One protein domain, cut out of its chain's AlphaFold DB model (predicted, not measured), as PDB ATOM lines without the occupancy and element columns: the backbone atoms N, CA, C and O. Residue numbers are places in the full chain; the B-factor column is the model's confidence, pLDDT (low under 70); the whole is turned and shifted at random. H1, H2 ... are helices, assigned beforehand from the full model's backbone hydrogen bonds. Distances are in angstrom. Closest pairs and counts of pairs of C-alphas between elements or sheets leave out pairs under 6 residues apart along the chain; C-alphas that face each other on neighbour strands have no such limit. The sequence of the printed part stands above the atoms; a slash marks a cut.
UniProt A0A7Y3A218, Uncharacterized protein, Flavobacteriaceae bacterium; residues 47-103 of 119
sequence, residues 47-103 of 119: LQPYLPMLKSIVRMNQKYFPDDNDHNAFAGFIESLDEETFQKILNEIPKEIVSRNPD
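Overview. This is residues 47 to 103 of the 119 residues of an uncharacterized protein of Flavobacteriaceae bacterium (UniProt A0A7Y3A218). H1 and H2 form a helical hairpin, and H3 leads away from its open end. Residues 90 to 103, with short H4, stick out as an arm. The printed part has 57 residues, four named helices in the order H1 to H4, and no named strand: class all helix. It is loose, with radius of gyration of the C-alphas 13.4 A and spans 35 by 27 by 18 A.

Along the chain. H1, residues 50 to 64, begins at C-alpha (227.256, 196.620, 220.255) and is 20.8 A long. H2 is residues 69 to 80, 16.3 A; H3, 83 to 91, 12.2 A; H4, 95 to 99, ends at C-alpha (226.099, 207.421, 201.012).

Arrangement. H1 and H2 touch, H2 with residues 75 to 79 alone; their closest C-alphas, Val 58 and Ala 75, are 5.5 A apart. They run opposite ways at 36 degrees, only just a steep tilt. H1 and H3 are close but not clearly touching, closest C-alphas Leu 51 and Glu 83, 7.2 A, about perpendicular at 73 degrees. H4 is apart from H1, H2 and H3. In H1 to H4 every O i to N i+4 pair is within hydrogen-bond range.

Size, cuts and confidence. The farthest C-alphas, Lys 63 and Ser 99, are 35.4 A apart. The printed part has no cut; its three links are tight. Residues 47 to 48 are under pLDDT 70.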
ATOM      1  N   LEU A  47     220.329 193.385 216.958       53.84
ATOM      2  CA  LEU A  47     220.567 194.041 218.260       53.84
ATOM      3  C   LEU A  47     221.268 193.173 219.327       53.84
ATOM      4  O   LEU A  47     220.916 193.166 220.504       53.84
ATOM      5  N   GLN A  48     222.332 192.471 218.936       58.97
ATOM      6  CA  GLN A  48     223.330 191.959 219.887       58.97
ATOM      7  C   GLN A  48     224.225 193.120 220.385       58.97
ATOM      8  O   GLN A  48     224.319 194.143 219.709       58.97
ATOM      9  N   PRO A  49     224.837 193.036 221.582       72.69
ATOM     10  CA  PRO A  49     225.155 194.206 222.409       72.69
ATOM     11  C   PRO A  49     226.380 195.004 221.918       72.69
ATOM     12  O   PRO A  49     227.459 194.942 222.513       72.69
ATOM     13  N   TYR A  50     226.203 195.799 220.859       83.12
ATOM     14  CA  TYR A  50     227.256 196.620 220.255       83.12
ATOM     15  C   TYR A  50     227.853 197.625 221.236       83.12
ATOM     16  O   TYR A  50     229.073 197.721 221.328       83.12
ATOM     17  N   LEU A  51     227.026 198.333 222.010       88.69
ATOM     18  CA  LEU A  51     227.532 199.293 222.987       88.69
ATOM     19  C   LEU A  51     228.366 198.606 224.089       88.69
ATOM     20  O   LEU A  51     229.502 199.029 224.312       88.69
ATOM     21  N   PRO A  52     227.900 197.519 224.739       89.25
ATOM     22  CA  PRO A  52     228.749 196.751 225.646       89.25
ATOM     23  C   PRO A  52     230.043 196.237 225.005       89.25
ATOM     24  O   PRO A  52     231.090 196.319 225.639       89.25
ATOM     25  N   MET A  53     230.002 195.771 223.752       88.62
ATOM     26  CA  MET A  53     231.200 195.350 223.018       88.62
ATOM     27  C   MET A  53     232.188 196.510 222.816       88.62
ATOM     28  O   MET A  53     233.377 196.355 223.090       88.62
ATOM     29  N   LEU A  54     231.708 197.683 222.389       90.94
ATOM     30  CA  LEU A  54     232.528 198.885 222.212       90.94
ATOM     31  C   LEU A  54     233.185 199.316 223.526       90.94
ATOM     32  O   LEU A  54     234.383 199.594 223.552       90.94
ATOM     33  N   LYS A  55     232.440 199.299 224.638       92.50
ATOM     34  CA  LYS A  55     232.996 199.585 225.969       92.50
ATOM     35  C   LYS A  55     234.056 198.563 226.379       92.50
ATOM     36  O   LYS A  55     235.084 198.931 226.942       92.50
ATOM     37  N   SER A  56     233.868 197.287 226.055       92.62
ATOM     38  CA  SER A  56     234.901 196.274 226.287       92.62
ATOM     39  C   SER A  56     236.173 196.541 225.484       92.62
ATOM     40  O   SER A  56     237.263 196.436 226.042       92.62
ATOM     41  N   ILE A  57     236.057 196.970 224.224       91.38
ATOM     42  CA  ILE A  57     237.209 197.370 223.398       91.38
ATOM     43  C   ILE A  57     237.927 198.583 224.005       91.38
ATOM     44  O   ILE A  57     239.155 198.588 224.074       91.38
ATOM     45  N   VAL A  58     237.192 199.579 224.511       92.75
ATOM     46  CA  VAL A  58     237.782 200.731 225.219       92.75
ATOM     47  C   VAL A  58     238.594 200.281 226.433       92.75
ATOM     48  O   VAL A  58     239.737 200.699 226.605       92.75
ATOM     49  N   ARG A  59     238.054 199.369 227.243       92.50
ATOM     50  CA  ARG A  59     238.770 198.836 228.413       92.50
ATOM     51  C   ARG A  59     240.015 198.046 228.019       92.50
ATOM     52  O   ARG A  59     241.020 198.106 228.722       92.50
ATOM     53  N   MET A  60     239.973 197.319 226.899       93.12
ATOM     54  CA  MET A  60     241.155 196.643 226.352       93.12
ATOM     55  C   MET A  60     242.200 197.659 225.899       93.12
ATOM     56  O   MET A  60     243.379 197.477 226.196       93.12
ATOM     57  N   ASN A  61     241.781 198.735 225.226       90.88
ATOM     58  CA  ASN A  61     242.678 199.808 224.813       90.88
ATOM     59  C   ASN A  61     243.407 200.410 226.026       90.88
ATOM     60  O   ASN A  61     244.635 200.398 226.058       90.88
ATOM     61  N   GLN A  62     242.659 200.785 227.066       90.75
ATOM     62  CA  GLN A  62     243.198 201.330 228.319       90.75
ATOM     63  C   GLN A  62     244.120 200.355 229.065       90.75
ATOM     64  O   GLN A  62     245.048 200.773 229.751       90.75
ATOM     65  N   LYS A  63     243.866 199.043 228.971       92.06
ATOM     66  CA  LYS A  63     244.692 198.031 229.640       92.06
ATOM     67  C   LYS A  63     246.005 197.753 228.908       92.06
ATOM     68  O   LYS A  63     247.015 197.481 229.557       92.06
ATOM     69  N   TYR A  64     245.966 197.701 227.579       91.81
ATOM     70  CA  TYR A  64     247.042 197.114 226.778       91.81
ATOM     71  C   TYR A  64     247.918 198.126 226.043       91.81
ATOM     72  O   TYR A  64     248.986 197.745 225.563       91.81
ATOM     73  N   PHE A  65     247.506 199.390 225.969       89.69
ATOM     74  CA  PHE A  65     248.235 200.444 225.270       89.69
ATOM     75  C   PHE A  65     248.573 201.604 226.215       89.69
ATOM     76  O   PHE A  65     247.898 201.784 227.227       89.69
ATOM     77  N   PRO A  66     249.647 202.364 225.931       86.62
ATOM     78  CA  PRO A  66     249.982 203.552 226.705       86.62
ATOM     79  C   PRO A  66     248.919 204.642 226.535       86.62
ATOM     80  O   PRO A  66     248.266 204.722 225.494       86.62
ATOM     81  N   ASP A  67     248.812 205.508 227.542       83.81
ATOM     82  CA  ASP A  67     247.921 206.662 227.504       83.81
ATOM     83  C   ASP A  67     248.250 207.586 226.327       83.81
ATOM     84  O   ASP A  67     249.399 207.991 226.124       83.81
ATOM     85  N   ASP A  68     247.211 207.955 225.585       82.31
ATOM     86  CA  ASP A  68     247.277 208.896 224.475       82.31
ATOM     87  C   ASP A  68     246.027 209.778 224.492       82.31
ATOM     88  O   ASP A  68     244.908 209.287 224.644       82.31
ATOM     89  N   ASN A  69     246.214 211.092 224.363       75.38
ATOM     90  CA  ASN A  69     245.147 212.075 224.542       75.38
ATOM     91  C   ASN A  69     244.010 211.886 223.531       75.38
ATOM     92  O   ASN A  69     242.841 211.996 223.906       75.38
ATOM     93  N   ASP A  70     244.342 211.555 222.282       73.94
ATOM     94  CA  ASP A  70     243.351 211.403 221.215       73.94
ATOM     95  C   ASP A  70     242.515 210.130 221.416       73.94
ATOM     96  O   ASP A  70     241.280 210.166 221.368       73.94
ATOM     97  N   HIS A  71     243.169 209.010 221.742       78.75
ATOM     98  CA  HIS A  71     242.487 207.758 222.076       78.75
ATOM     99  C   HIS A  71     241.635 207.893 223.344       78.75
ATOM    100  O   HIS A  71     240.512 207.387 223.386       78.75
ATOM    101  N   ASN A  72     242.118 208.632 224.347       81.50
ATOM    102  CA  ASN A  72     241.417 208.848 225.610       81.50
ATOM    103  C   ASN A  72     240.142 209.684 225.448       81.50
ATOM    104  O   ASN A  72     239.140 209.398 226.106       81.50
ATOM    105  N   ALA A  73     240.137 210.676 224.552       84.06
ATOM    106  CA  ALA A  73     238.936 211.454 224.255       84.06
ATOM    107  C   ALA A  73     237.833 210.574 223.642       84.06
ATOM    108  O   ALA A  73     236.686 210.602 224.095       84.06
ATOM    109  N   PHE A  74     238.187 209.744 222.655       85.31
ATOM    110  CA  PHE A  74     237.236 208.831 222.023       85.31
ATOM    111  C   PHE A  74     236.779 207.713 222.974       85.31
ATOM    112  O   PHE A  74     235.589 207.406 223.050       85.31
ATOM    113  N   ALA A  75     237.696 207.154 223.764       88.62
ATOM    114  CA  ALA A  75     237.384 206.197 224.821       88.62
ATOM    115  C   ALA A  75     236.385 206.770 225.838       88.62
ATOM    116  O   ALA A  75     235.399 206.113 226.177       88.62
ATOM    117  N   GLY A  76     236.608 208.011 226.285       88.19
ATOM    118  CA  GLY A  76     235.711 208.721 227.195       88.19
ATOM    119  C   GLY A  76     234.321 208.934 226.597       88.19
ATOM    120  O   GLY A  76     233.324 208.693 227.275       88.19
ATOM    121  N   PHE A  77     234.247 209.311 225.317       90.81
ATOM    122  CA  PHE A  77     232.980 209.411 224.593       90.81
ATOM    123  C   PHE A  77     232.217 208.080 224.609       90.81
ATOM    124  O   PHE A  77     231.077 208.048 225.065       90.81
ATOM    125  N   ILE A  78     232.848 206.974 224.203       91.75
ATOM    126  CA  ILE A  78     232.201 205.652 224.147       91.75
ATOM    127  C   ILE A  78     231.757 205.166 225.535       91.75
ATOM    128  O   ILE A  78     230.647 204.651 225.680       91.75
ATOM    129  N   GLU A  79     232.575 205.344 226.577       92.50
ATOM    130  CA  GLU A  79     232.192 204.973 227.949       92.50
ATOM    131  C   GLU A  79     231.032 205.830 228.487       92.50
ATOM    132  O   GLU A  79     230.212 205.320 229.256       92.50
ATOM    133  N   SER A  80     230.903 207.085 228.035       93.19
ATOM    134  CA  SER A  80     229.805 207.983 228.427       93.19
ATOM    135  C   SER A  80     228.443 207.615 227.833       93.19
ATOM    136  O   SER A  80     227.420 208.017 228.383       93.19
ATOM    137  N   LEU A  81     228.408 206.841 226.744       93.06
ATOM    138  CA  LEU A  81     227.161 206.474 226.075       93.06
ATOM    139  C   LEU A  81     226.338 205.502 226.925       93.06
ATOM    140  O   LEU A  81     226.846 204.492 227.422       93.06
ATOM    141  N   ASP A  82     225.047 205.773 227.040       92.69
ATOM    142  CA  ASP A  82     224.036 204.797 227.426       92.69
ATOM    143  C   ASP A  82     223.296 204.275 226.186       92.69
ATOM    144  O   ASP A  82     223.566 204.690 225.057       92.69
ATOM    145  N   GLU A  83     222.388 203.322 226.391       89.38
ATOM    146  CA  GLU A  83     221.658 202.707 225.281       89.38
ATOM    147  C   GLU A  83     220.795 203.734 224.536       89.38
ATOM    148  O   GLU A  83     220.757 203.726 223.312       89.38
ATOM    149  N   GLU A  84     220.152 204.668 225.244       90.62
ATOM    150  CA  GLU A  84     219.313 205.699 224.623       90.62
ATOM    151  C   GLU A  84     220.129 206.607 223.695       90.62
ATOM    152  O   GLU A  84     219.785 206.793 222.523       90.62
ATOM    153  N   THR A  85     221.248 207.135 224.193       90.06
ATOM    154  CA  THR A  85     222.125 208.028 223.431       90.06
ATOM    155  C   THR A  85     222.777 207.290 222.267       90.06
ATOM    156  O   THR A  85     222.892 207.838 221.170       90.06
ATOM    157  N   PHE A  86     223.159 206.029 222.473       90.00
ATOM    158  CA  PHE A  86     223.703 205.188 221.414       90.00
ATOM    159  C   PHE A  86     222.684 204.962 220.292       90.00
ATOM    160  O   PHE A  86     222.997 205.203 219.126       90.00
ATOM    161  N   GLN A  87     221.441 204.604 220.630       88.12
ATOM    162  CA  GLN A  87     220.368 204.457 219.645       88.12
ATOM    163  C   GLN A  87     220.075 205.771 218.916       88.12
ATOM    164  O   GLN A  87     219.825 205.767 217.711       88.12
ATOM    165  N   LYS A  88     220.150 206.917 219.602       88.50
ATOM    166  CA  LYS A  88     219.994 208.223 218.955       88.50
ATOM    167  C   LYS A  88     221.059 208.460 217.880       88.50
ATOM    168  O   LYS A  88     220.705 208.841 216.770       88.50
ATOM    169  N   ILE A  89     222.328 208.180 218.175       87.00
ATOM    170  CA  ILE A  89     223.426 208.309 217.202       87.00
ATOM    171  C   ILE A  89     223.182 207.407 215.986       87.00
ATOM    172  O   ILE A  89     223.342 207.857 214.854       87.00
ATOM    173  N   LEU A  90     222.750 206.161 216.206       85.12
ATOM    174  CA  LEU A  90     222.451 205.221 215.119       85.12
ATOM    175  C   LEU A  90     221.279 205.677 214.237       85.12
ATOM    176  O   LEU A  90     221.281 205.431 213.033       85.12
ATOM    177  N   ASN A  91     220.297 206.370 214.814       86.06
ATOM    178  CA  ASN A  91     219.151 206.907 214.079       86.06
ATOM    179  C   ASN A  91     219.445 208.244 213.376       86.06
ATOM    180  O   ASN A  91     218.693 208.654 212.492       86.06
ATOM    181  N   GLU A  92     220.523 208.928 213.760       87.19
ATOM    182  CA  GLU A  92     220.903 210.253 213.259       87.19
ATOM    183  C   GLU A  92     222.241 210.230 212.500       87.19
ATOM    184  O   GLU A  92     222.921 211.252 212.409       87.19
ATOM    185  N   ILE A  93     222.623 209.083 211.920       83.31
ATOM    186  CA  ILE A  93     223.853 208.967 211.122       83.31
ATOM    187  C   ILE A  93     223.799 209.969 209.947       83.31
ATOM    188  O   ILE A  93     222.863 209.911 209.139       83.31
ATOM    189  N   PRO A  94     224.798 210.866 209.804       81.81
ATOM    190  CA  PRO A  94     224.870 211.813 208.695       81.81
ATOM    191  C   PRO A  94     224.805 211.114 207.334       81.81
ATOM    192  O   PRO A  94     225.413 210.058 207.127       81.81
ATOM    193  N   LYS A  95     224.091 211.712 206.371       80.69
ATOM    194  CA  LYS A  95     223.896 211.116 205.036       80.69
ATOM    195  C   LYS A  95     225.218 210.871 204.323       80.69
ATOM    196  O   LYS A  95     225.335 209.919 203.559       80.69
ATOM    197  N   GLU A  96     226.203 211.714 204.579       77.00
ATOM    198  CA  GLU A  96     227.558 211.632 204.056       77.00
ATOM    199  C   GLU A  96     228.237 210.328 204.485       77.00
ATOM    200  O   GLU A  96     228.965 209.748 203.691       77.00
ATOM    201  N   ILE A  97     227.965 209.830 205.697       77.44
ATOM    202  CA  ILE A  97     228.487 208.541 206.173       77.44
ATOM    203  C   ILE A  97     227.769 207.378 205.482       77.44
ATOM    204  O   ILE A  97     228.404 206.406 205.092       77.44
ATOM    205  N   VAL A  98     226.452 207.491 205.294       80.44
ATOM    206  CA  VAL A  98     225.629 206.425 204.695       80.44
ATOM    207  C   VAL A  98     225.866 206.274 203.188       80.44
ATOM    208  O   VAL A  98     225.785 205.171 202.657       80.44
ATOM    209  N   SER A  99     226.098 207.381 202.483       78.88
ATOM    210  CA  SER A  99     226.099 207.421 201.012       78.88
ATOM    211  C   SER A  99     227.478 207.345 200.367       78.88
ATOM    212  O   SER A  99     227.563 207.056 199.174       78.88
ATOM    213  N   ARG A 100     228.549 207.614 201.117       75.25
ATOM    214  CA  ARG A 100     229.919 207.569 200.595       75.25
ATOM    215  C   ARG A 100     230.509 206.175 200.711       75.25
ATOM    216  O   ARG A 100     230.171 205.418 201.620       75.25
ATOM    217  N   ASN A 101     231.438 205.857 199.814       72.75
ATOM    218  CA  ASN A 101     232.153 204.595 199.922       72.75
ATOM    219  C   ASN A 101     233.140 204.642 201.106       72.75
ATOM    220  O   ASN A 101     233.817 205.656 201.299       72.75
ATOM    221  N   PRO A 102     233.252 203.562 201.903       70.06
ATOM    222  CA  PRO A 102     234.147 203.514 203.060       70.06
ATOM    223  C   PRO A 102     235.620 203.849 202.763       70.06
ATOM    224  O   PRO A 102     236.309 204.409 203.612       70.06
ATOM    225  N   ASP A 103     236.114 203.535 201.565       71.94
ATOM    226  CA  ASP A 103     237.484 203.824 201.119       71.94
ATOM    227  C   ASP A 103     237.750 205.318 200.871       71.94
ATOM    228  O   ASP A 103     238.904 205.738 200.785       71.94
TER     229      ASP A 103